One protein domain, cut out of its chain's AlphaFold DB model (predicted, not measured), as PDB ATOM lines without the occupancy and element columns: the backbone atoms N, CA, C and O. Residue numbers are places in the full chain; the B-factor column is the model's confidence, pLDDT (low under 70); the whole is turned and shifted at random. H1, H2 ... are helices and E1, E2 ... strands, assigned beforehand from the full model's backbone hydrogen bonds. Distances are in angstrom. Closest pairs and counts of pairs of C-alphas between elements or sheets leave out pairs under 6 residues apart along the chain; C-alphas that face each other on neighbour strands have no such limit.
ATOM      1  N   LEU A  13     153.842 168.350 141.176       54.97
ATOM      2  CA  LEU A  13     153.435 169.255 140.095       54.97
ATOM      3  C   LEU A  13     153.777 170.722 140.391       54.97
ATOM      4  O   LEU A  13     154.058 171.480 139.463       54.97
ATOM      5  N   SER A  14     153.780 171.128 141.664       54.41
ATOM      6  CA  SER A  14     154.100 172.509 142.048       54.41
ATOM      7  C   SER A  14     155.603 172.790 141.970       54.41
ATOM      8  O   SER A  14     156.000 173.843 141.475       54.41
ATOM      9  N   GLU A  15     156.450 171.839 142.369       55.47
ATOM     10  CA  GLU A  15     157.913 171.979 142.281       55.47
ATOM     11  C   GLU A  15     158.415 172.026 140.830       55.47
ATOM     12  O   GLU A  15     159.265 172.852 140.493       55.47
ATOM     13  N   LEU A  16     157.837 171.210 139.941       59.19
ATOM     14  CA  LEU A  16     158.148 171.238 138.506       59.19
ATOM     15  C   LEU A  16     157.750 172.572 137.853       59.19
ATOM     16  O   LEU A  16     158.493 173.091 137.018       59.19
ATOM     17  N   ALA A  17     156.613 173.150 138.253       59.84
ATOM     18  CA  ALA A  17     156.161 174.446 137.750       59.84
ATOM     19  C   ALA A  17     157.061 175.602 138.224       59.84
ATOM     20  O   ALA A  17     157.407 176.469 137.420       59.84
ATOM     21  N   LEU A  18     157.496 175.599 139.492       59.78
ATOM     22  CA  LEU A  18     158.440 176.601 140.006       59.78
ATOM     23  C   LEU A  18     159.824 176.490 139.350       59.78
ATOM     24  O   LEU A  18     160.406 177.509 138.977       59.78
ATOM     25  N   ALA A  19     160.339 175.271 139.165       59.31
ATOM     26  CA  ALA A  19     161.620 175.059 138.496       59.31
ATOM     27  C   ALA A  19     161.571 175.517 137.025       59.31
ATOM     28  O   ALA A  19     162.459 176.247 136.579       59.31
ATOM     29  N   GLY A  20     160.498 175.182 136.297       61.12
ATOM     30  CA  GLY A  20     160.271 175.653 134.926       61.12
ATOM     31  C   GLY A  20     160.139 177.178 134.820       61.12
ATOM     32  O   GLY A  20     160.705 177.778 133.905       61.12
ATOM     33  N   ALA A  21     159.471 177.816 135.789       64.94
ATOM     34  CA  ALA A  21     159.368 179.272 135.872       64.94
ATOM     35  C   ALA A  21     160.735 179.939 136.114       64.94
ATOM     36  O   ALA A  21     161.060 180.917 135.440       64.94
ATOM     37  N   SER A  22     161.569 179.378 137.001       79.62
ATOM     38  CA  SER A  22     162.920 179.901 137.260       79.62
ATOM     39  C   SER A  22     163.861 179.763 136.058       79.62
ATOM     40  O   SER A  22     164.606 180.696 135.758       79.62
ATOM     41  N   LEU A  23     163.776 178.650 135.317       88.62
ATOM     42  CA  LEU A  23     164.569 178.440 134.105       88.62
ATOM     43  C   LEU A  23     164.130 179.388 132.983       88.62
ATOM     44  O   LEU A  23     164.970 180.000 132.329       88.62
ATOM     45  N   GLY A  24     162.818 179.543 132.780       91.69
ATOM     46  CA  GLY A  24     162.284 180.441 131.759       91.69
ATOM     47  C   GLY A  24     162.662 181.897 131.979       91.69
ATOM     48  O   GLY A  24     163.000 182.604 131.034       91.69
ATOM     49  N   GLU A  25     162.646 182.342 133.232       94.12
ATOM     50  CA  GLU A  25     163.092 183.681 133.600       94.12
ATOM     51  C   GLU A  25     164.602 183.864 133.408       94.12
ATOM     52  O   GLU A  25     165.030 184.881 132.858       94.12
ATOM     53  N   GLN A  26     165.410 182.882 133.813       95.44
ATOM     54  CA  GLN A  26     166.857 182.923 133.601       95.44
ATOM     55  C   GLN A  26     167.197 183.022 132.110       95.44
ATOM     56  O   GLN A  26     167.977 183.884 131.707       95.44
ATOM     57  N   GLU A  27     166.584 182.182 131.276       97.19
ATOM     58  CA  GLU A  27     166.822 182.201 129.832       97.19
ATOM     59  C   GLU A  27     166.269 183.468 129.164       97.19
ATOM     60  O   GLU A  27     166.884 183.993 128.233       97.19
ATOM     61  N   LEU A  28     165.169 184.042 129.666       96.50
ATOM     62  CA  LEU A  28     164.722 185.354 129.204       96.50
ATOM     63  C   LEU A  28     165.758 186.437 129.532       96.50
ATOM     64  O   LEU A  28     166.091 187.236 128.658       96.50
ATOM     65  N   ASN A  29     166.301 186.454 130.751       95.81
ATOM     66  CA  ASN A  29     167.347 187.404 131.136       95.81
ATOM     67  C   ASN A  29     168.596 187.261 130.255       95.81
ATOM     68  O   ASN A  29     169.097 188.265 129.747       95.81
ATOM     69  N   ASN A  30     169.036 186.026 129.988       96.44
ATOM     70  CA  ASN A  30     170.135 185.748 129.059       96.44
ATOM     71  C   ASN A  30     169.843 186.324 127.663       96.44
ATOM     72  O   ASN A  30     170.698 186.978 127.062       96.44
ATOM     73  N   ALA A  31     168.620 186.132 127.156       96.75
ATOM     74  CA  ALA A  31     168.212 186.665 125.860       96.75
ATOM     75  C   ALA A  31     168.205 188.204 125.838       96.75
ATOM     76  O   ALA A  31     168.658 188.808 124.863       96.75
ATOM     77  N   LEU A  32     167.721 188.853 126.902       94.19
ATOM     78  CA  LEU A  32     167.702 190.314 127.013       94.19
ATOM     79  C   LEU A  32     169.114 190.903 127.110       94.19
ATOM     80  O   LEU A  32     169.390 191.914 126.463       94.19
ATOM     81  N   GLN A  33     170.021 190.249 127.836       95.81
ATOM     82  CA  GLN A  33     171.426 190.648 127.895       95.81
ATOM     83  C   GLN A  33     172.102 190.497 126.525       95.81
ATOM     84  O   GLN A  33     172.722 191.437 126.033       95.81
ATOM     85  N   ALA A  34     171.927 189.351 125.859       95.25
ATOM     86  CA  ALA A  34     172.466 189.130 124.517       95.25
ATOM     87  C   ALA A  34     171.910 190.140 123.496       95.25
ATOM     88  O   ALA A  34     172.643 190.615 122.626       95.25
ATOM     89  N   ARG A  35     170.635 190.537 123.630       93.38
ATOM     90  CA  ARG A  35     170.031 191.611 122.830       93.38
ATOM     91  C   ARG A  35     170.709 192.962 123.065       93.38
ATOM     92  O   ARG A  35     170.957 193.668 122.091       93.38
ATOM     93  N   GLN A  77     159.915 177.909 125.203       94.94
ATOM     94  CA  GLN A  77     159.612 176.483 125.373       94.94
ATOM     95  C   GLN A  77     159.305 176.118 126.827       94.94
ATOM     96  O   GLN A  77     158.459 175.257 127.058       94.94
ATOM     97  N   SER A  78     159.922 176.795 127.798       93.25
ATOM     98  CA  SER A  78     159.591 176.633 129.219       93.25
ATOM     99  C   SER A  78     158.292 177.345 129.630       93.25
ATOM    100  O   SER A  78     157.927 177.322 130.801       93.25
ATOM    101  N   GLY A  79     157.596 177.993 128.688       94.06
ATOM    102  CA  GLY A  79     156.305 178.638 128.924       94.06
ATOM    103  C   GLY A  79     156.377 180.105 129.348       94.06
ATOM    104  O   GLY A  79     155.346 180.657 129.718       94.06
ATOM    105  N   HIS A  80     157.542 180.763 129.296       96.44
ATOM    106  CA  HIS A  80     157.631 182.163 129.718       96.44
ATOM    107  C   HIS A  80     156.890 183.083 128.720       96.44
ATOM    108  O   HIS A  80     157.311 183.197 127.561       96.44
ATOM    109  N   PRO A  81     155.839 183.818 129.135       96.88
ATOM    110  CA  PRO A  81     154.967 184.545 128.207       96.88
ATOM    111  C   PRO A  81     155.681 185.674 127.459       96.88
ATOM    112  O   PRO A  81     155.515 185.846 126.254       96.88
ATOM    113  N   VAL A  82     156.547 186.421 128.148       97.31
ATOM    114  CA  VAL A  82     157.347 187.491 127.524       97.31
ATOM    115  C   VAL A  82     158.332 186.934 126.490       97.31
ATOM    116  O   VAL A  82     158.564 187.563 125.458       97.31
ATOM    117  N   ALA A  83     158.873 185.732 126.715       97.56
ATOM    118  CA  ALA A  83     159.771 185.094 125.764       97.56
ATOM    119  C   ALA A  83     159.018 184.632 124.511       97.56
ATOM    120  O   ALA A  83     159.470 184.881 123.396       97.56
ATOM    121  N   GLN A  84     157.829 184.042 124.681       98.12
ATOM    122  CA  GLN A  84     156.933 183.711 123.567       98.12
ATOM    123  C   GLN A  84     156.580 184.959 122.748       98.12
ATOM    124  O   GLN A  84     156.658 184.933 121.520       98.12
ATOM    125  N   PHE A  85     156.279 186.074 123.420       97.25
ATOM    126  CA  PHE A  85     155.986 187.347 122.765       97.25
ATOM    127  C   PHE A  85     157.172 187.884 121.959       97.25
ATOM    128  O   PHE A  85     157.015 188.216 120.786       97.25
ATOM    129  N   TYR A  86     158.374 187.941 122.542       95.56
ATOM    130  CA  TYR A  86     159.570 188.372 121.813       95.56
ATOM    131  C   TYR A  86     159.922 187.427 120.662       95.56
ATOM    132  O   TYR A  86     160.317 187.899 119.594       95.56
ATOM    133  N   LEU A  87     159.752 186.115 120.846       95.50
ATOM    134  CA  LEU A  87     159.993 185.137 119.790       95.50
ATOM    135  C   LEU A  87     159.026 185.365 118.626       95.50
ATOM    136  O   LEU A  87     159.458 185.378 117.474       95.50
ATOM    137  N   ALA A  88     157.757 185.661 118.920       95.25
ATOM    138  CA  ALA A  88     156.790 186.057 117.906       95.25
ATOM    139  C   ALA A  88     157.264 187.298 117.132       95.25
ATOM    140  O   ALA A  88     157.219 187.299 115.907       95.25
ATOM    141  N   GLN A  89     157.814 188.323 117.791       91.62
ATOM    142  CA  GLN A  89     158.340 189.502 117.079       91.62
ATOM    143  C   GLN A  89     159.496 189.168 116.114       91.62
ATOM    144  O   GLN A  89     159.651 189.834 115.087       91.62
ATOM    145  N   LEU A  90     160.306 188.143 116.403       89.25
ATOM    146  CA  LEU A  90     161.330 187.664 115.465       89.25
ATOM    147  C   LEU A  90     160.707 186.946 114.259       89.25
ATOM    148  O   LEU A  90     161.167 187.131 113.129       89.25
ATOM    149  N   VAL A  91     159.646 186.165 114.490       90.75
ATOM    150  CA  VAL A  91     158.902 185.441 113.446       90.75
ATOM    151  C   VAL A  91     158.101 186.392 112.549       90.75
ATOM    152  O   VAL A  91     158.037 186.170 111.343       90.75
ATOM    153  N   ASP A  92     157.549 187.480 113.095       87.56
ATOM    154  CA  ASP A  92     156.722 188.468 112.375       87.56
ATOM    155  C   ASP A  92     157.418 189.017 111.123       87.56
ATOM    156  O   ASP A  92     156.827 189.098 110.046       87.56
ATOM    157  N   LYS A  93     158.724 189.296 111.228       79.00
ATOM    158  CA  LYS A  93     159.545 189.777 110.104       79.00
ATOM    159  C   LYS A  93     159.612 188.781 108.942       79.00
ATOM    160  O   LYS A  93     159.859 189.181 107.810       79.00
ATOM    161  N   GLN A  94     159.400 187.496 109.221       81.31
ATOM    162  CA  GLN A  94     159.391 186.403 108.245       81.31
ATOM    163  C   GLN A  94     157.970 186.022 107.801       81.31
ATOM    164  O   GLN A  94     157.818 185.205 106.895       81.31
ATOM    165  N   ALA A  95     156.932 186.569 108.442       78.81
ATOM    166  CA  ALA A  95     155.537 186.209 108.196       78.81
ATOM    167  C   ALA A  95     154.931 186.906 106.967       78.81
ATOM    168  O   ALA A  95     153.891 186.472 106.463       78.81
ATOM    169  N   ILE A  96     155.573 187.957 106.448       78.25
ATOM    170  CA  ILE A  96     155.108 188.678 105.256       78.25
ATOM    171  C   ILE A  96     155.107 187.720 104.056       78.25
ATOM    172  O   ILE A  96     156.152 187.253 103.616       78.25
ATOM    173  N   GLY A  97     153.914 187.413 103.540       79.81
ATOM    174  CA  GLY A  97     153.733 186.485 102.418       79.81
ATOM    175  C   GLY A  97     153.951 185.004 102.757       79.81
ATOM    176  O   GLY A  97     153.930 184.178 101.850       79.81
ATOM    177  N   ASN A  98     154.135 184.646 104.034       89.75
ATOM    178  CA  ASN A  98     154.396 183.270 104.460       89.75
ATOM    179  C   ASN A  98     153.327 182.782 105.460       89.75
ATOM    180  O   ASN A  98     153.427 183.066 106.657       89.75
ATOM    181  N   PRO A  99     152.318 182.011 105.000       90.06
ATOM    182  CA  PRO A  99     151.231 181.524 105.850       90.06
ATOM    183  C   PRO A  99     151.703 180.684 107.040       90.06
ATOM    184  O   PRO A  99     151.198 180.863 108.143       90.06
ATOM    185  N   LYS A 100     152.719 179.832 106.852       92.69
ATOM    186  CA  LYS A 100     153.267 178.991 107.928       92.69
ATOM    187  C   LYS A 100     153.902 179.838 109.030       92.69
ATOM    188  O   LYS A 100     153.721 179.564 110.211       92.69
ATOM    189  N   LYS A 101     154.631 180.889 108.649       92.12
ATOM    190  CA  LYS A 101     155.225 181.827 109.610       92.12
ATOM    191  C   LYS A 101     154.173 182.695 110.291       92.12
ATOM    192  O   LYS A 101     154.318 182.998 111.470       92.12
ATOM    193  N   ARG A 102     153.091 183.043 109.590       92.56
ATOM    194  CA  ARG A 102     151.934 183.710 110.201       92.56
ATOM    195  C   ARG A 102     151.248 182.827 111.244       92.56
ATOM    196  O   ARG A 102     150.893 183.317 112.310       92.56
ATOM    197  N   GLU A 103     151.077 181.543 110.951       95.00
ATOM    198  CA  GLU A 103     150.516 180.586 111.903       95.00
ATOM    199  C   GLU A 103     151.412 180.450 113.142       95.00
ATOM    200  O   GLU A 103     150.935 180.620 114.261       95.00
ATOM    201  N   GLU A 104     152.719 180.248 112.948       96.06
ATOM    202  CA  GLU A 104     153.711 180.191 114.034       96.06
ATOM    203  C   GLU A 104     153.681 181.461 114.903       96.06
ATOM    204  O   GLU A 104     153.661 181.379 116.133       96.06
ATOM    205  N   TYR A 105     153.608 182.638 114.272       95.94
ATOM    206  CA  TYR A 105     153.451 183.921 114.956       95.94
ATOM    207  C   TYR A 105     152.207 183.939 115.850       95.94
ATOM    208  O   TYR A 105     152.302 184.232 117.042       95.94
ATOM    209  N   CYS A 106     151.043 183.602 115.292       96.44
ATOM    210  CA  CYS A 106     149.787 183.665 116.030       96.44
ATOM    211  C   CYS A 106     149.690 182.617 117.139       96.44
ATOM    212  O   CYS A 106     149.138 182.919 118.193       96.44
ATOM    213  N   GLN A 107     150.292 181.439 116.963       97.38
ATOM    214  CA  GLN A 107     150.392 180.436 118.026       97.38
ATOM    215  C   GLN A 107     151.232 180.934 119.211       97.38
ATOM    216  O   GLN A 107     150.866 180.705 120.364       97.38
ATOM    217  N   LEU A 108     152.351 181.619 118.956       98.06
ATOM    218  CA  LEU A 108     153.179 182.200 120.018       98.06
ATOM    219  C   LEU A 108     152.457 183.338 120.750       98.06
ATOM    220  O   LEU A 108     152.507 183.407 121.977       98.06
ATOM    221  N   ILE A 109     151.767 184.207 120.005       98.00
ATOM    222  CA  ILE A 109     150.988 185.309 120.580       98.00
ATOM    223  C   ILE A 109     149.806 184.791 121.408       98.00
ATOM    224  O   ILE A 109     149.605 185.281 122.519       98.00
ATOM    225  N   ASP A 110     149.059 183.789 120.930       97.75
ATOM    226  CA  ASP A 110     147.938 183.222 121.693       97.75
ATOM    227  C   ASP A 110     148.424 182.579 122.994       97.75
ATOM    228  O   ASP A 110     147.898 182.907 124.053       97.75
ATOM    229  N   LYS A 111     149.503 181.782 122.964       97.81
ATOM    230  CA  LYS A 111     150.096 181.198 124.184       97.81
ATOM    231  C   LYS A 111     150.515 182.258 125.205       97.81
ATOM    232  O   LYS A 111     150.240 182.104 126.398       97.81
ATOM    233  N   ALA A 112     151.139 183.343 124.747       98.06
ATOM    234  CA  ALA A 112     151.546 184.436 125.624       98.06
ATOM    235  C   ALA A 112     150.331 185.157 126.235       98.06
ATOM    236  O   ALA A 112     150.343 185.488 127.423       98.06
ATOM    237  N   ALA A 113     149.266 185.359 125.450       98.00
ATOM    238  CA  ALA A 113     148.016 185.958 125.914       98.00
ATOM    239  C   ALA A 113     147.261 185.044 126.898       98.00
ATOM    240  O   ALA A 113     146.775 185.517 127.923       98.00
ATOM    241  N   GLU A 114     147.191 183.733 126.635       96.50
ATOM    242  CA  GLU A 114     146.627 182.727 127.555       96.50
ATOM    243  C   GLU A 114     147.382 182.667 128.880       96.50
ATOM    244  O   GLU A 114     146.772 182.503 129.935       96.50
ATOM    245  N   SER A 115     148.693 182.888 128.830       95.06
ATOM    246  CA  SER A 115     149.568 182.970 130.002       95.06
ATOM    247  C   SER A 115     149.522 184.337 130.704       95.06
ATOM    248  O   SER A 115     150.308 184.595 131.616       95.06
ATOM    249  N   GLY A 116     148.607 185.223 130.301       95.81
ATOM    250  CA  GLY A 116     148.292 186.453 131.024       95.81
ATOM    251  C   GLY A 116     149.092 187.695 130.626       95.81
ATOM    252  O   GLY A 116     149.002 188.689 131.338       95.81
ATOM    253  N   LEU A 117     149.828 187.689 129.507       98.12
ATOM    254  CA  LEU A 117     150.544 188.882 129.037       98.12
ATOM    255  C   LEU A 117     149.633 189.831 128.243       98.12
ATOM    256  O   LEU A 117     149.226 189.523 127.118       98.12
ATOM    257  N   LEU A 118     149.364 191.022 128.786       98.19
ATOM    258  CA  LEU A 118     148.474 192.024 128.184       98.19
ATOM    259  C   LEU A 118     148.963 192.483 126.810       98.19
ATOM    260  O   LEU A 118     148.167 192.606 125.881       98.19
ATOM    261  N   ALA A 119     150.274 192.672 126.651       97.56
ATOM    262  CA  ALA A 119     150.854 193.062 125.366       97.56
ATOM    263  C   ALA A 119     150.545 192.043 124.258       97.56
ATOM    264  O   ALA A 119     150.263 192.425 123.122       97.56
ATOM    265  N   ALA A 120     150.544 190.747 124.589       97.88
ATOM    266  CA  ALA A 120     150.189 189.697 123.644       97.88
ATOM    267  C   ALA A 120     148.696 189.718 123.304       97.88
ATOM    268  O   ALA A 120     148.358 189.617 122.130       97.88
ATOM    269  N   ALA A 121     147.814 189.917 124.290       98.12
ATOM    270  CA  ALA A 121     146.373 190.012 124.050       98.12
ATOM    271  C   ALA A 121     146.008 191.198 123.136       98.12
ATOM    272  O   ALA A 121     145.206 191.042 122.218       98.12
ATOM    273  N   VAL A 122     146.649 192.358 123.321       97.25
ATOM    274  CA  VAL A 122     146.493 193.520 122.425       97.25
ATOM    275  C   VAL A 122     146.948 193.181 121.003       97.25
ATOM    276  O   VAL A 122     146.219 193.388 120.034       97.25
ATOM    277  N   VAL A 123     148.150 192.618 120.860       95.81
ATOM    278  CA  VAL A 123     148.712 192.257 119.549       95.81
ATOM    279  C   VAL A 123     147.899 191.164 118.852       95.81
ATOM    280  O   VAL A 123     147.795 191.163 117.621       95.81
ATOM    281  N   GLN A 124     147.296 190.258 119.620       96.75
ATOM    282  CA  GLN A 124     146.440 189.202 119.103       96.75
ATOM    283  C   GLN A 124     145.248 189.770 118.336       96.75
ATOM    284  O   GLN A 124     145.031 189.350 117.199       96.75
ATOM    285  N   ILE A 125     144.545 190.754 118.909       96.00
ATOM    286  CA  ILE A 125     143.426 191.426 118.236       96.00
ATOM    287  C   ILE A 125     143.893 192.052 116.919       96.00
ATOM    288  O   ILE A 125     143.286 191.845 115.876       96.00
ATOM    289  N   TYR A 126     145.032 192.745 116.909       92.69
ATOM    290  CA  TYR A 126     145.497 193.410 115.691       92.69
ATOM    291  C   TYR A 126     145.903 192.473 114.552       92.69
ATOM    292  O   TYR A 126     145.705 192.798 113.380       92.69
ATOM    293  N   LYS A 127     146.558 191.353 114.871       91.81
ATOM    294  CA  LYS A 127     147.284 190.564 113.860       91.81
ATOM    295  C   LYS A 127     146.732 189.164 113.626       91.81
ATOM    296  O   LYS A 127     146.935 188.616 112.534       91.81
ATOM    297  N   CYS A 128     146.047 188.604 114.616       94.56
ATOM    298  CA  CYS A 128     145.641 187.200 114.639       94.56
ATOM    299  C   CYS A 128     144.130 186.996 114.718       94.56
ATOM    300  O   CYS A 128     143.666 185.913 114.384       94.56
ATOM    301  N   ASP A 129     143.374 188.018 115.109       94.69
ATOM    302  CA  ASP A 129     141.920 187.974 115.122       94.69
ATOM    303  C   ASP A 129     141.360 188.123 113.701       94.69
ATOM    304  O   ASP A 129     141.352 189.196 113.086       94.69
ATOM    305  N   ASP A 130     140.930 186.994 113.149       91.44
ATOM    306  CA  ASP A 130     140.324 186.932 111.828       91.44
ATOM    307  C   ASP A 130     138.928 187.563 111.796       91.44
ATOM    308  O   ASP A 130     138.582 188.139 110.763       91.44
ATOM    309  N   GLY A 131     138.167 187.501 112.894       89.94
ATOM    310  CA  GLY A 131     136.858 188.144 113.009       89.94
ATOM    311  C   GLY A 131     136.996 189.658 112.934       89.94
ATOM    312  O   GLY A 131     136.361 190.291 112.095       89.94
ATOM    313  N   PHE A 132     137.948 190.235 113.672       89.88
ATOM    314  CA  PHE A 132     138.279 191.658 113.551       89.88
ATOM    315  C   PHE A 132     138.716 192.034 112.127       89.88
ATOM    316  O   PHE A 132     138.197 192.983 111.537       89.88
ATOM    317  N   ARG A 133     139.635 191.265 111.526       88.81
ATOM    318  CA  ARG A 133     140.152 191.548 110.173       88.81
ATOM    319  C   ARG A 133     139.101 191.434 109.070       88.81
ATOM    320  O   ARG A 133     139.203 192.147 108.074       88.81
ATOM    321  N   LYS A 134     138.164 190.496 109.202       91.81
ATOM    322  CA  LYS A 134     137.084 190.245 108.233       91.81
ATOM    323  C   LYS A 134     135.801 190.999 108.587       91.81
ATOM    324  O   LYS A 134     134.845 190.904 107.829       91.81
ATOM    325  N   GLN A 135     135.800 191.739 109.700       90.44
ATOM    326  CA  GLN A 135     134.622 192.388 110.281       90.44
ATOM    327  C   GLN A 135     133.478 191.400 110.584       90.44
ATOM    328  O   GLN A 135     132.305 191.765 110.570       90.44
ATOM    329  N   ASP A 136     133.822 190.141 110.867       93.56
ATOM    330  CA  ASP A 136     132.894 189.119 111.342       93.56
ATOM    331  C   ASP A 136     132.858 189.138 112.873       93.56
ATOM    332  O   ASP A 136     133.494 188.338 113.561       93.56
ATOM    333  N   PHE A 137     132.115 190.103 113.412       91.62
ATOM    334  CA  PHE A 137     131.959 190.286 114.854       91.62
ATOM    335  C   PHE A 137     131.066 189.219 115.507       91.62
ATOM    336  O   PHE A 137     130.877 189.247 116.719       91.62
ATOM    337  N   GLY A 138     130.518 188.271 114.737       90.50
ATOM    338  CA  GLY A 138     129.815 187.095 115.255       90.50
ATOM    339  C   GLY A 138     130.736 185.901 115.529       90.50
ATOM    340  O   GLY A 138     130.284 184.911 116.110       90.50
ATOM    341  N   ASP A 139     132.007 185.972 115.119       94.31
ATOM    342  CA  ASP A 139     132.954 184.873 115.274       94.31
ATOM    343  C   ASP A 139     133.230 184.541 116.753       94.31
ATOM    344  O   ASP A 139     133.479 185.407 117.599       94.31
ATOM    345  N   ARG A 140     133.213 183.245 117.078       95.56
ATOM    346  CA  ARG A 140     133.380 182.783 118.466       95.56
ATOM    347  C   ARG A 140     134.796 182.998 118.984       95.56
ATOM    348  O   ARG A 140     134.963 183.264 120.176       95.56
ATOM    349  N   GLU A 141     135.806 182.876 118.124       94.88
ATOM    350  CA  GLU A 141     137.186 183.136 118.535       94.88
ATOM    351  C   GLU A 141     137.403 184.632 118.764       94.88
ATOM    352  O   GLU A 141     137.985 184.992 119.789       94.88
ATOM    353  N   HIS A 142     136.835 185.498 117.919       95.62
ATOM    354  CA  HIS A 142     136.787 186.943 118.161       95.62
ATOM    355  C   HIS A 142     136.191 187.262 119.542       95.62
ATOM    356  O   HIS A 142     136.825 187.941 120.355       95.62
ATOM    357  N   HIS A 143     135.021 186.697 119.875       96.56
ATOM    358  CA  HIS A 143     134.390 186.893 121.193       96.56
ATOM    359  C   HIS A 143     135.294 186.433 122.339       96.56
ATOM    360  O   HIS A 143     135.416 187.131 123.354       96.56
ATOM    361  N   ARG A 144     135.944 185.270 122.189       96.38
ATOM    362  CA  ARG A 144     136.877 184.719 123.186       96.38
ATOM    363  C   ARG A 144     138.061 185.657 123.407       96.38
ATOM    364  O   ARG A 144     138.398 185.947 124.561       96.38
ATOM    365  N   MET A 145     138.674 186.137 122.326       97.38
ATOM    366  CA  MET A 145     139.827 187.038 122.365       97.38
ATOM    367  C   MET A 145     139.456 188.391 122.979       97.38
ATOM    368  O   MET A 145     140.140 188.840 123.901       97.38
ATOM    369  N   LEU A 146     138.340 188.990 122.552       96.94
ATOM    370  CA  LEU A 146     137.847 190.266 123.074       96.94
ATOM    371  C   LEU A 146     137.507 190.178 124.567       96.94
ATOM    372  O   LEU A 146     137.937 191.015 125.358       96.94
ATOM    373  N   SER A 147     136.819 189.112 124.983       96.44
ATOM    374  CA  SER A 147     136.490 188.881 126.396       96.44
ATOM    375  C   SER A 147     137.741 188.698 127.259       96.44
ATOM    376  O   SER A 147     137.789 189.152 128.404       96.44
ATOM    377  N   ARG A 148     138.768 188.015 126.735       97.31
ATOM    378  CA  ARG A 148     140.070 187.891 127.406       97.31
ATOM    379  C   ARG A 148     140.739 189.257 127.534       97.31
ATOM    380  O   ARG A 148     141.151 189.600 128.640       97.31
ATOM    381  N   LEU A 149     140.792 190.040 126.456       98.12
ATOM    382  CA  LEU A 149     141.371 191.382 126.478       98.12
ATOM    383  C   LEU A 149     140.669 192.282 127.503       98.12
ATOM    384  O   LEU A 149     141.349 192.915 128.305       98.12
ATOM    385  N   ALA A 150     139.333 192.273 127.544       97.25
ATOM    386  CA  ALA A 150     138.546 193.055 128.499       97.25
ATOM    387  C   ALA A 150     138.902 192.733 129.958       97.25
ATOM    388  O   ALA A 150     139.147 193.645 130.746       97.25
ATOM    389  N   ARG A 151     139.020 191.442 130.308       97.00
ATOM    390  CA  ARG A 151     139.453 191.024 131.656       97.00
ATOM    391  C   ARG A 151     140.887 191.454 131.961       97.00
ATOM    392  O   ARG A 151     141.172 191.924 133.058       97.00
ATOM    393  N   MET A 152     141.793 191.291 131.002       97.44
ATOM    394  CA  MET A 152     143.209 191.624 131.184       97.44
ATOM    395  C   MET A 152     143.458 193.133 131.264       97.44
ATOM    396  O   MET A 152     144.388 193.549 131.944       97.44
ATOM    397  N   ALA A 153     142.628 193.952 130.616       95.62
ATOM    398  CA  ALA A 153     142.700 195.410 130.708       95.62
ATOM    399  C   ALA A 153     142.374 195.930 132.122       95.62
ATOM    400  O   ALA A 153     142.822 197.011 132.503       95.62
ATOM    401  N   GLU A 154     141.593 195.171 132.896       92.56
ATOM    402  CA  GLU A 154     141.211 195.511 134.273       92.56
ATOM    403  C   GLU A 154     142.136 194.891 135.317       92.56
ATOM    404  O   GLU A 154     142.349 195.469 136.383       92.56
ATOM    405  N   ALA A 155     142.688 193.717 135.019       91.88
ATOM    406  CA  ALA A 155     143.605 193.028 135.906       91.88
ATOM    407  C   ALA A 155     145.022 193.618 135.833       91.88
ATOM    408  O   ALA A 155     145.508 194.026 134.776       91.88
ATOM    409  N   LYS A 156     145.732 193.593 136.965       91.12
ATOM    410  CA  LYS A 156     147.175 193.839 136.961       91.12
ATOM    411  C   LYS A 156     147.874 192.669 136.265       91.12
ATOM    412  O   LYS A 156     147.742 191.531 136.708       91.12
ATOM    413  N   ASP A 157     148.640 192.951 135.216       93.19
ATOM    414  CA  ASP A 157     149.429 191.934 134.515       93.19
ATOM    415  C   ASP A 157     150.515 191.394 135.456       93.19
ATOM    416  O   ASP A 157     151.307 192.159 136.008       93.19
ATOM    417  N   ALA A 158     150.575 190.075 135.648       92.88
ATOM    418  CA  ALA A 158     151.597 189.438 136.483       92.88
ATOM    419  C   ALA A 158     153.027 189.676 135.950       92.88
ATOM    420  O   ALA A 158     153.994 189.660 136.711       92.88
ATOM    421  N   ASN A 159     153.154 189.962 134.655       94.44
ATOM    422  CA  ASN A 159     154.397 190.217 133.937       94.44
ATOM    423  C   ASN A 159     154.736 191.712 133.830       94.44
ATOM    424  O   ASN A 159     155.678 192.057 133.118       94.44
ATOM    425  N   TRP A 160     154.020 192.602 134.532       93.56
ATOM    426  CA  TRP A 160     154.180 194.063 134.429       93.56
ATOM    427  C   TRP A 160     155.636 194.553 134.565       93.56
ATOM    428  O   TRP A 160     156.010 195.541 133.940       93.56
ATOM    429  N   ARG A 161     156.484 193.855 135.338       94.81
ATOM    430  CA  ARG A 161     157.904 194.209 135.529       94.81
ATOM    431  C   ARG A 161     158.763 194.094 134.265       94.81
ATOM    432  O   ARG A 161     159.856 194.643 134.230       94.81
ATOM    433  N   TRP A 162     158.300 193.343 133.268       95.19
ATOM    434  CA  TRP A 162     159.014 193.125 132.008       95.19
ATOM    435  C   TRP A 162     158.706 194.190 130.956       95.19
ATOM    436  O   TRP A 162     159.252 194.149 129.856       95.19
ATOM    437  N   TYR A 163     157.821 195.133 131.277       95.38
ATOM    438  CA  TYR A 163     157.568 196.295 130.444       95.38
ATOM    439  C   TYR A 163     158.720 197.308 130.575       95.38
ATOM    440  O   TYR A 163     159.351 197.386 131.630       95.38
ATOM    441  N   PRO A 164     158.989 198.116 129.534       95.25
ATOM    442  CA  PRO A 164     158.214 198.248 128.299       95.25
ATOM    443  C   PRO A 164     158.413 197.082 127.317       95.25
ATOM    444  O   PRO A 164     159.469 196.454 127.273       95.25
ATOM    445  N   LEU A 165     157.405 196.820 126.486       95.06
ATOM    446  CA  LEU A 165     157.423 195.778 125.451       95.06
ATOM    447  C   LEU A 165     157.193 196.384 124.060       95.06
ATOM    448  O   LEU A 165     156.563 197.432 123.951       95.06
ATOM    449  N   PRO A 166     157.710 195.772 122.980       91.19
ATOM    450  CA  PRO A 166     157.574 196.343 121.648       91.19
ATOM    451  C   PRO A 166     156.127 196.286 121.142       91.19
ATOM    452  O   PRO A 166     155.516 195.217 121.118       91.19
ATOM    453  N   LEU A 167     155.630 197.417 120.639       88.94
ATOM    454  CA  LEU A 167     154.408 197.517 119.845       88.94
ATOM    455  C   LEU A 167     154.738 198.200 118.512       88.94
ATOM    456  O   LEU A 167     155.396 199.240 118.468       88.94
ATOM    457  N   PHE A 168     154.333 197.586 117.401       77.00
ATOM    458  CA  PHE A 168     154.612 198.133 116.068       77.00
ATOM    459  C   PHE A 168     153.602 199.212 115.653       77.00
ATOM    460  O   PHE A 168     153.961 200.177 114.981       77.00
ATOM    461  N   MET A 169     152.341 199.033 116.043       77.06
ATOM    462  CA  MET A 169     151.250 199.968 115.795       77.06
ATOM    463  C   MET A 169     150.168 199.790 116.857       77.06
ATOM    464  O   MET A 169     149.937 198.671 117.313       77.06
ATOM    465  N   GLY A 170     149.526 200.895 117.208       85.19
ATOM    466  CA  GLY A 170     148.374 200.969 118.092       85.19
ATOM    467  C   GLY A 170     147.640 202.284 117.839       85.19
ATOM    468  O   GLY A 170     148.138 203.152 117.119       85.19
ATOM    469  N   MET A 171     146.446 202.424 118.391       89.00
ATOM    470  CA  MET A 171     145.668 203.663 118.349       89.00
ATOM    471  C   MET A 171     146.117 204.648 119.432       89.00
ATOM    472  O   MET A 171     146.012 205.859 119.247       89.00
ATOM    473  N   CYS A 172     146.636 204.141 120.550       89.19
ATOM    474  CA  CYS A 172     147.182 204.941 121.642       89.19
ATOM    475  C   CYS A 172     148.667 205.253 121.443       89.19
ATOM    476  O   CYS A 172     149.202 206.194 122.022       89.19
ATOM    477  N   VAL A 173     149.352 204.467 120.615       81.38
ATOM    478  CA  VAL A 173     150.788 204.598 120.386       81.38
ATOM    479  C   VAL A 173     151.026 205.089 118.959       81.38
ATOM    480  O   VAL A 173     150.861 204.301 118.023       81.38
ATOM    481  N   PRO A 174     151.439 206.358 118.750       73.75
ATOM    482  CA  PRO A 174     151.724 206.855 117.412       73.75
ATOM    483  C   PRO A 174     152.782 205.981 116.731       73.75
ATOM    484  O   PRO A 174     153.713 205.503 117.397       73.75
ATOM    485  N   PRO A 175     152.652 205.758 115.411       68.75
ATOM    486  CA  PRO A 175     153.581 204.915 114.691       68.75
ATOM    487  C   PRO A 175     154.994 205.497 114.815       68.75
ATOM    488  O   PRO A 175     155.171 206.711 114.690       68.75
ATOM    489  N   PRO A 176     156.004 204.646 115.033       70.19
ATOM    490  CA  PRO A 176     157.382 205.094 115.142       70.19
ATOM    491  C   PRO A 176     157.820 205.785 113.848       70.19
ATOM    492  O   PRO A 176     157.442 205.375 112.738       70.19
ATOM    493  N   GLU A 177     158.626 206.837 113.999       76.06
ATOM    494  CA  GLU A 177     159.207 207.545 112.866       76.06
ATOM    495  C   GLU A 177     160.027 206.594 111.994       76.06
ATOM    496  O   GLU A 177     160.629 205.615 112.447       76.06
ATOM    497  N   ARG A 178     160.012 206.871 110.691       78.06
ATOM    498  CA  ARG A 178     160.810 206.120 109.729       78.06
ATOM    499  C   ARG A 178     162.263 206.553 109.862       78.06
ATOM    500  O   ARG A 178     162.567 207.726 109.690       78.06
ATOM    501  N   VAL A 179     163.147 205.593 110.098       76.00
ATOM    502  CA  VAL A 179     164.590 205.823 110.174       76.00
ATOM    503  C   VAL A 179     165.234 205.341 108.878       76.00
ATOM    504  O   VAL A 179     165.093 204.178 108.489       76.00
ATOM    505  N   SER A 180     165.942 206.241 108.199       73.94
ATOM    506  CA  SER A 180     166.783 205.894 107.053       73.94
ATOM    507  C   SER A 180     168.057 205.216 107.547       73.94
ATOM    508  O   SER A 180     168.784 205.788 108.356       73.94
ATOM    509  N   PRO A 187     163.464 202.866 104.229       62.88
ATOM    510  CA  PRO A 187     163.532 203.301 105.613       62.88
ATOM    511  C   PRO A 187     162.779 202.312 106.507       62.88
ATOM    512  O   PRO A 187     161.687 201.844 106.168       62.88
ATOM    513  N   ILE A 188     163.354 201.998 107.663       68.31
ATOM    514  CA  ILE A 188     162.761 201.058 108.615       68.31
ATOM    515  C   ILE A 188     161.878 201.793 109.619       68.31
ATOM    516  O   ILE A 188     162.136 202.937 109.981       68.31
ATOM    517  N   ARG A 189     160.838 201.115 110.106       68.69
ATOM    518  CA  ARG A 189     160.108 201.531 111.308       68.69
ATOM    519  C   ARG A 189     160.534 200.620 112.457       68.69
ATOM    520  O   ARG A 189     160.129 199.455 112.452       68.69
ATOM    521  N   PRO A 190     161.382 201.080 113.391       70.75
ATOM    522  CA  PRO A 190     161.700 200.285 114.570       70.75
ATOM    523  C   PRO A 190     160.436 200.125 115.417       70.75
ATOM    524  O   PRO A 190     159.639 201.049 115.484       70.75
ATOM    525  N   SER A 191     160.230 198.986 116.076       73.88
ATOM    526  CA  SER A 191     159.136 198.874 117.049       73.88
ATOM    527  C   SER A 191     159.354 199.873 118.187       73.88
ATOM    528  O   SER A 191     160.464 199.959 118.720       73.88
ATOM    529  N   ARG A 192     158.305 200.598 118.586       83.88
ATOM    530  CA  ARG A 192     158.359 201.450 119.778       83.88
ATOM    531  C   ARG A 192     158.256 200.568 121.015       83.88
ATOM    532  O   ARG A 192     157.463 199.630 121.052       83.88
ATOM    533  N   MET A 193     159.076 200.862 122.016       90.31
ATOM    534  CA  MET A 193     158.930 200.268 123.338       90.31
ATOM    535  C   MET A 193     157.762 200.965 124.038       90.31
ATOM    536  O   MET A 193     157.793 202.179 124.220       90.31
ATOM    537  N   THR A 194     156.740 200.194 124.389       92.88
ATOM    538  CA  THR A 194     155.474 200.670 124.946       92.88
ATOM    539  C   THR A 194     155.364 200.222 126.399       92.88
ATOM    540  O   THR A 194     155.573 199.049 126.730       92.88
ATOM    541  N   SER A 195     155.086 201.175 127.278       95.12
ATOM    542  CA  SER A 195     154.915 200.978 128.715       95.12
ATOM    543  C   SER A 195     153.668 200.153 129.039       95.12
ATOM    544  O   SER A 195     152.778 199.963 128.210       95.12
ATOM    545  N   TYR A 196     153.594 199.661 130.275       95.69
ATOM    546  CA  TYR A 196     152.432 198.903 130.731       95.69
ATOM    547  C   TYR A 196     151.140 199.732 130.662       95.69
ATOM    548  O   TYR A 196     150.150 199.256 130.115       95.69
ATOM    549  N   THR A 197     151.167 200.983 131.131       95.00
ATOM    550  CA  THR A 197     150.004 201.884 131.116       95.00
ATOM    551  C   THR A 197     149.519 202.175 129.698       95.00
ATOM    552  O   THR A 197     148.319 202.106 129.450       95.00
ATOM    553  N   GLU A 198     150.426 202.398 128.742       94.75
ATOM    554  CA  GLU A 198     150.046 202.584 127.335       94.75
ATOM    555  C   GLU A 198     149.370 201.330 126.757       94.75
ATOM    556  O   GLU A 198     148.381 201.441 126.036       94.75
ATOM    557  N   PHE A 199     149.845 200.126 127.104       96.31
ATOM    558  CA  PHE A 199     149.167 198.885 126.713       96.31
ATOM    559  C   PHE A 199     147.793 198.721 127.373       96.31
ATOM    560  O   PHE A 199     146.896 198.155 126.751       96.31
ATOM    561  N   GLN A 200     147.599 199.210 128.602       96.62
ATOM    562  CA  GLN A 200     146.267 199.246 129.213       96.62
ATOM    563  C   GLN A 200     145.342 200.217 128.471       96.62
ATOM    564  O   GLN A 200     144.189 199.862 128.220       96.62
ATOM    565  N   GLY A 201     145.852 201.389 128.076       96.06
ATOM    566  CA  GLY A 201     145.112 202.356 127.263       96.06
ATOM    567  C   GLY A 201     144.674 201.745 125.937       96.06
ATOM    568  O   GLY A 201     143.494 201.777 125.593       96.06
ATOM    569  N   GLU A 202     145.615 201.095 125.251       96.25
ATOM    570  CA  GLU A 202     145.381 200.390 123.988       96.25
ATOM    571  C   GLU A 202     144.326 199.291 124.135       96.25
ATOM    572  O   GLU A 202     143.395 199.200 123.336       96.25
ATOM    573  N   ALA A 203     144.425 198.488 125.195       97.38
ATOM    574  CA  ALA A 203     143.467 197.430 125.479       97.38
ATOM    575  C   ALA A 203     142.060 197.976 125.751       97.38
ATOM    576  O   ALA A 203     141.093 197.468 125.186       97.38
ATOM    577  N   ASN A 204     141.931 199.014 126.584       97.81
ATOM    578  CA  ASN A 204     140.634 199.623 126.867       97.81
ATOM    579  C   ASN A 204     140.018 200.238 125.606       97.81
ATOM    580  O   ASN A 204     138.832 200.027 125.357       97.81
ATOM    581  N   LEU A 205     140.806 200.928 124.778       96.31
ATOM    582  CA  LEU A 205     140.294 201.506 123.539       96.31
ATOM    583  C   LEU A 205     139.855 200.430 122.534       96.31
ATOM    584  O   LEU A 205     138.766 200.530 121.972       96.31
ATOM    585  N   LEU A 206     140.651 199.370 122.351       95.94
ATOM    586  CA  LEU A 206     140.271 198.225 121.515       95.94
ATOM    587  C   LEU A 206     138.964 197.587 121.984       95.94
ATOM    588  O   LEU A 206     138.081 197.330 121.169       95.94
ATOM    589  N   VAL A 207     138.824 197.360 123.293       96.75
ATOM    590  CA  VAL A 207     137.590 196.806 123.857       96.75
ATOM    591  C   VAL A 207     136.418 197.737 123.571       96.75
ATOM    592  O   VAL A 207     135.394 197.272 123.092       96.75
ATOM    593  N   ALA A 208     136.570 199.048 123.770       95.31
ATOM    594  CA  ALA A 208     135.498 200.001 123.499       95.31
ATOM    595  C   ALA A 208     134.979 199.929 122.054       95.31
ATOM    596  O   ALA A 208     133.773 199.860 121.826       95.31
ATOM    597  N   ILE A 209     135.902 199.926 121.090       92.62
ATOM    598  CA  ILE A 209     135.583 199.948 119.658       92.62
ATOM    599  C   ILE A 209     134.894 198.661 119.223       92.62
ATOM    600  O   ILE A 209     134.003 198.697 118.379       92.62
ATOM    601  N   LEU A 210     135.306 197.527 119.787       93.56
ATOM    602  CA  LEU A 210     134.823 196.214 119.371       93.56
ATOM    603  C   LEU A 210     133.572 195.785 120.141       93.56
ATOM    604  O   LEU A 210     132.733 195.081 119.598       93.56
ATOM    605  N   THR A 211     133.369 196.261 121.367       89.69
ATOM    606  CA  THR A 211     132.203 195.896 122.181       89.69
ATOM    607  C   THR A 211     130.870 196.362 121.577       89.69
ATOM    608  O   THR A 211     129.862 195.674 121.729       89.69
ATOM    609  N   ILE A 212     130.829 197.489 120.857       87.94
ATOM    610  CA  ILE A 212     129.592 197.965 120.209       87.94
ATOM    611  C   ILE A 212     129.154 197.040 119.065       87.94
ATOM    612  O   ILE A 212     128.051 196.504 119.156       87.94
ATOM    613  N   PRO A 213     129.958 196.810 118.008       85.25
ATOM    614  CA  PRO A 213     129.541 195.938 116.914       85.25
ATOM    615  C   PRO A 213     129.383 194.472 117.345       85.25
ATOM    616  O   PRO A 213     128.602 193.749 116.733       85.25
ATOM    617  N   THR A 214     130.076 194.040 118.402       85.44
ATOM    618  CA  THR A 214     130.029 192.652 118.881       85.44
ATOM    619  C   THR A 214     128.871 192.390 119.851       85.44
ATOM    620  O   THR A 214     128.228 191.344 119.766       85.44
ATOM    621  N   PHE A 215     128.576 193.320 120.766       87.38
ATOM    622  CA  PHE A 215     127.614 193.104 121.860       87.38
ATOM    623  C   PHE A 215     126.551 194.204 122.011       87.38
ATOM    624  O   PHE A 215     125.643 194.060 122.829       87.38
ATOM    625  N   GLY A 216     126.646 195.313 121.273       84.56
ATOM    626  CA  GLY A 216     125.725 196.450 121.386       84.56
ATOM    627  C   GLY A 216     125.841 197.235 122.700       84.56
ATOM    628  O   GLY A 216     124.942 198.004 123.042       84.56
ATOM    629  N   GLN A 217     126.917 197.050 123.471       90.00
ATOM    630  CA  GLN A 217     127.052 197.600 124.827       90.00
ATOM    631  C   GLN A 217     127.710 198.989 124.824       90.00
ATOM    632  O   GLN A 217     128.889 199.160 125.140       90.00
ATOM    633  N   VAL A 218     126.919 200.006 124.479       90.50
ATOM    634  CA  VAL A 218     127.370 201.404 124.350       90.50
ATOM    635  C   VAL A 218     127.938 201.982 125.655       90.50
ATOM    636  O   VAL A 218     128.970 202.653 125.631       90.50
ATOM    637  N   ASP A 219     127.307 201.718 126.801       91.12
ATOM    638  CA  ASP A 219     127.768 202.267 128.084       91.12
ATOM    639  C   ASP A 219     129.107 201.666 128.529       91.12
ATOM    640  O   ASP A 219     129.958 202.378 129.071       91.12
ATOM    641  N   GLU A 220     129.337 200.377 128.247       92.44
ATOM    642  CA  GLU A 220     130.650 199.771 128.468       92.44
ATOM    643  C   GLU A 220     131.695 200.430 127.567       92.44
ATOM    644  O   GLU A 220     132.751 200.829 128.059       92.44
ATOM    645  N   ALA A 221     131.394 200.616 126.281       93.12
ATOM    646  CA  ALA A 221     132.312 201.277 125.360       93.12
ATOM    647  C   ALA A 221     132.692 202.692 125.830       93.12
ATOM    648  O   ALA A 221     133.875 203.033 125.858       93.12
ATOM    649  N   ARG A 222     131.724 203.487 126.307       93.81
ATOM    650  CA  ARG A 222     131.995 204.814 126.885       93.81
ATOM    651  C   ARG A 222     132.919 204.732 128.105       93.81
ATOM    652  O   ARG A 222     133.898 205.472 128.181       93.81
ATOM    653  N   SER A 223     132.636 203.828 129.044       95.50
ATOM    654  CA  SER A 223     133.468 203.625 130.242       95.50
ATOM    655  C   SER A 223     134.907 203.235 129.880       95.50
ATOM    656  O   SER A 223     135.874 203.754 130.440       95.50
ATOM    657  N   ARG A 224     135.068 202.363 128.881       96.69
ATOM    658  CA  ARG A 224     136.370 201.930 128.360       96.69
ATOM    659  C   ARG A 224     137.145 203.073 127.699       96.69
ATOM    660  O   ARG A 224     138.338 203.206 127.963       96.69
ATOM    661  N   ILE A 225     136.484 203.939 126.926       95.75
ATOM    662  CA  ILE A 225     137.106 205.145 126.346       95.75
ATOM    663  C   ILE A 225     137.648 206.063 127.447       95.75
ATOM    664  O   ILE A 225     138.798 206.486 127.370       95.75
ATOM    665  N   GLN A 226     136.871 206.311 128.505       95.38
ATOM    666  CA  GLN A 226     137.318 207.137 129.636       95.38
ATOM    667  C   GLN A 226     138.541 206.538 130.344       95.38
ATOM    668  O   GLN A 226     139.485 207.257 130.671       95.38
ATOM    669  N   LYS A 227     138.566 205.210 130.541       96.38
ATOM    670  CA  LYS A 227     139.748 204.516 131.078       96.38
ATOM    671  C   LYS A 227     140.967 204.692 130.167       96.38
ATOM    672  O   LYS A 227     142.048 204.965 130.673       96.38
ATOM    673  N   ALA A 228     140.788 204.575 128.849       96.50
ATOM    674  CA  ALA A 228     141.869 204.778 127.888       96.50
ATOM    675  C   ALA A 228     142.401 206.225 127.915       96.50
ATOM    676  O   ALA A 228     143.613 206.425 127.900       96.50
ATOM    677  N   GLN A 229     141.524 207.228 128.031       94.38
ATOM    678  CA  GLN A 229     141.919 208.637 128.193       94.38
ATOM    679  C   GLN A 229     142.743 208.857 129.468       94.38
ATOM    680  O   GLN A 229     143.784 209.502 129.422       94.38
ATOM    681  N   ALA A 230     142.326 208.262 130.590       95.00
ATOM    682  CA  ALA A 230     143.073 208.318 131.850       95.00
ATOM    683  C   ALA A 230     144.436 207.594 131.797       95.00
ATOM    684  O   ALA A 230     145.230 207.709 132.727       95.00
ATOM    685  N   GLN A 231     144.692 206.830 130.733       93.94
ATOM    686  CA  GLN A 231     145.938 206.111 130.454       93.94
ATOM    687  C   GLN A 231     146.738 206.786 129.326       93.94
ATOM    688  O   GLN A 231     147.543 206.131 128.665       93.94
ATOM    689  N   ASP A 232     146.485 208.081 129.099       90.25
ATOM    690  CA  ASP A 232     147.140 208.931 128.102       90.25
ATOM    691  C   ASP A 232     147.057 208.383 126.669       90.25
ATOM    692  O   ASP A 232     147.966 208.574 125.864       90.25
ATOM    693  N   CYS A 233     145.962 207.695 126.327       92.69
ATOM    694  CA  CYS A 233     145.717 207.208 124.972       92.69
ATOM    695  C   CYS A 233     145.200 208.335 124.055       92.69
ATOM    696  O   CYS A 233     144.020 208.688 124.148       92.69
ATOM    697  N   PRO A 234     145.990 208.843 123.087       87.50
ATOM    698  CA  PRO A 234     145.555 209.944 122.225       87.50
ATOM    699  C   PRO A 234     144.420 209.536 121.279       87.50
ATOM    700  O   PRO A 234     143.555 210.342 120.954       87.50
ATOM    701  N   GLY A 235     144.378 208.265 120.863       85.00
ATOM    702  CA  GLY A 235     143.305 207.750 120.012       85.00
ATOM    703  C   GLY A 235     141.920 207.817 120.663       85.00
ATOM    704  O   GLY A 235     140.923 207.898 119.952       85.00
ATOM    705  N   ALA A 236     141.833 207.821 121.996       90.62
ATOM    706  CA  ALA A 236     140.560 207.727 122.704       90.62
ATOM    707  C   ALA A 236     139.670 208.973 122.531       90.62
ATOM    708  O   ALA A 236     138.448 208.847 122.507       90.62
ATOM    709  N   GLU A 237     140.258 210.160 122.361       87.00
ATOM    710  CA  GLU A 237     139.508 211.404 122.137       87.00
ATOM    711  C   GLU A 237     138.701 211.352 120.830       87.00
ATOM    712  O   GLU A 237     137.485 211.549 120.845       87.00
ATOM    713  N   ALA A 238     139.343 210.957 119.726       84.19
ATOM    714  CA  ALA A 238     138.688 210.837 118.424       84.19
ATOM    715  C   ALA A 238     137.512 209.839 118.442       84.19
ATOM    716  O   ALA A 238     136.461 210.095 117.848       84.19
ATOM    717  N   PHE A 239     137.659 208.715 119.152       86.69
ATOM    718  CA  PHE A 239     136.582 207.730 119.297       86.69
ATOM    719  C   PHE A 239     135.450 208.212 120.209       86.69
ATOM    720  O   PHE A 239     134.286 207.931 119.918       86.69
ATOM    721  N   SER A 240     135.760 208.974 121.263       88.19
ATOM    722  CA  SER A 240     134.744 209.576 122.132       88.19
ATOM    723  C   SER A 240     133.801 210.489 121.347       88.19
ATOM    724  O   SER A 240     132.583 210.398 121.495       88.19
ATOM    725  N   GLU A 241     134.350 211.355 120.490       86.56
ATOM    726  CA  GLU A 241     133.544 212.265 119.669       86.56
ATOM    727  C   GLU A 241     132.670 211.526 118.650       86.56
ATOM    728  O   GLU A 241     131.520 211.910 118.420       86.56
ATOM    729  N   GLY A 242     133.215 210.478 118.023       83.56
ATOM    730  CA  GLY A 242     132.482 209.640 117.074       83.56
ATOM    731  C   GLY A 242     131.297 208.930 117.731       83.56
ATOM    732  O   GLY A 242     130.177 209.007 117.223       83.56
ATOM    733  N   LEU A 243     131.528 208.323 118.899       85.12
ATOM    734  CA  LEU A 243     130.504 207.591 119.640       85.12
ATOM    735  C   LEU A 243     129.332 208.491 120.056       85.12
ATOM    736  O   LEU A 243     128.173 208.121 119.880       85.12
ATOM    737  N   GLU A 244     129.606 209.693 120.571       84.88
ATOM    738  CA  GLU A 244     128.536 210.609 120.984       84.88
ATOM    739  C   GLU A 244     127.679 211.080 119.798       84.88
ATOM    740  O   GLU A 244     126.456 211.191 119.927       84.88
ATOM    741  N   LYS A 245     128.279 211.292 118.619       84.06
ATOM    742  CA  LYS A 245     127.524 211.609 117.392       84.06
ATOM    743  C   LYS A 245     126.604 210.459 116.986       84.06
ATOM    744  O   LYS A 245     125.448 210.699 116.634       84.06
ATOM    745  N   GLU A 246     127.090 209.225 117.065       78.56
ATOM    746  CA  GLU A 246     126.310 208.037 116.719       78.56
ATOM    747  C   GLU A 246     125.136 207.833 117.687       78.56
ATOM    748  O   GLU A 246     123.988 207.728 117.247       78.56
ATOM    749  N   ILE A 247     125.375 207.939 119.000       79.19
ATOM    750  CA  ILE A 247     124.319 207.904 120.028       79.19
ATOM    751  C   ILE A 247     123.258 208.984 119.781       79.19
ATOM    752  O   ILE A 247     122.064 208.725 119.936       79.19
ATOM    753  N   GLN A 248     123.668 210.202 119.419       81.06
ATOM    754  CA  GLN A 248     122.731 211.288 119.120       81.06
ATOM    755  C   GLN A 248     121.909 211.022 117.857       81.06
ATOM    756  O   GLN A 248     120.740 211.406 117.818       81.06
ATOM    757  N   SER A 249     122.490 210.378 116.842       77.25
ATOM    758  CA  SER A 249     121.776 210.028 115.610       77.25
ATOM    759  C   SER A 249     120.693 208.970 115.834       77.25
ATOM    760  O   SER A 249     119.617 209.089 115.263       77.25
ATOM    761  N   LEU A 250     120.924 208.015 116.742       69.75
ATOM    762  CA  LEU A 250     119.963 206.962 117.100       69.75
ATOM    763  C   LEU A 250     118.773 207.462 117.939       69.75
ATOM    764  O   LEU A 250     117.806 206.731 118.132       69.75
ATOM    765  N   LYS A 251     118.848 208.688 118.472       70.88
ATOM    766  CA  LYS A 251     117.785 209.320 119.274       70.88
ATOM    767  C   LYS A 251     116.857 210.235 118.461       70.88
ATOM    768  O   LYS A 251     115.950 210.817 119.055       70.88
TER     769      LYS A 251
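This is residues 13 to 35, 77 to 180 and 187 to 251 of the 252 residues of an uncharacterized protein of Pseudomonas nitroreducens (UniProt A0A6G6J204). Helices folded back and forth form a row that turns along its length: H2 and H3 side by side, then H4 and H6, then H7, H8 and H9. The long helix H1 lies at the H2 end and meets only H2, while a tiny pair of strands, E1 and E2, sits beside H4 and leads into a long loop running out to a cut. The printed part has 192 residues with nine named helices and two named strands, in the order H1 to H6, E1, E2, H7 to H9; the two strands are antiparallel and the class is mostly helix. The whole is compact, with a radius of gyration of the C-alphas of 17.5 A and spans of 58 by 48 by 33 A.

H1, residues 13 to 35, is 32.8 A long and begins with C-alpha 13 at (153.435, 169.255, 140.095). H2, residues 81 to 95, measures 20.1 A and H3, residues 99 to 114, 22.2 A. H4 is residues 118 to 127, with C-alpha 118 at (148.474, 192.024, 128.184), and H5 is residues 130 to 134. H6, residues 140 to 154, measures 21.8 A. E1 is residues 165 to 167 and E2 residues 192 to 194. H7, residues 196 to 215, measures 27.0 A and has a kink of 27 degrees near residue 209. H8 is residues 218 to 229, and H9, residues 235 to 249, ends with C-alpha 249 at (121.776, 210.028, 115.610).

H2, H3, H4, H6, H7, H8 and H9 are an up and down bundle, each running against the one before. H1 and H2 only just touch, with 3 pairs of C-alphas within 8 A, the closest those of Leu 28 and Ala 83 at 6.0 A. H2 and H3 are a hairpin at a shallow tilt of 17 degrees, closest at the C-alphas of Pro 81 and Ala 112, 4.3 A. H4 touches H3, H6 and H7, and H5 only just and only at the corner; its closest C-alphas to H7 are those of Val 122 and Ala 203, 5.8 A, at a steep tilt of 48 degrees. H7 and H8 are a hairpin, as are H8 and H9. Between E1 and E2, N 165 and O 194 are 2.9 A apart, within hydrogen-bond range. Every O i to N i+4 pair is within range in H1, H3, H4, H5, H8 and H9; H2 has 9 of 11, H6 10 of 11 and H7 14 of 16.

The C-alphas farthest apart, those of Glu 15 and Lys 251, are 59.4 A apart. Residues 36 to 76 and 181 to 186 are not printed, with C-alpha gaps of 18.5 A and 4.4 A. No link printed whole is long. Confidence is under 70 at residues 13 to 21, 175, 187 to 189 and 250.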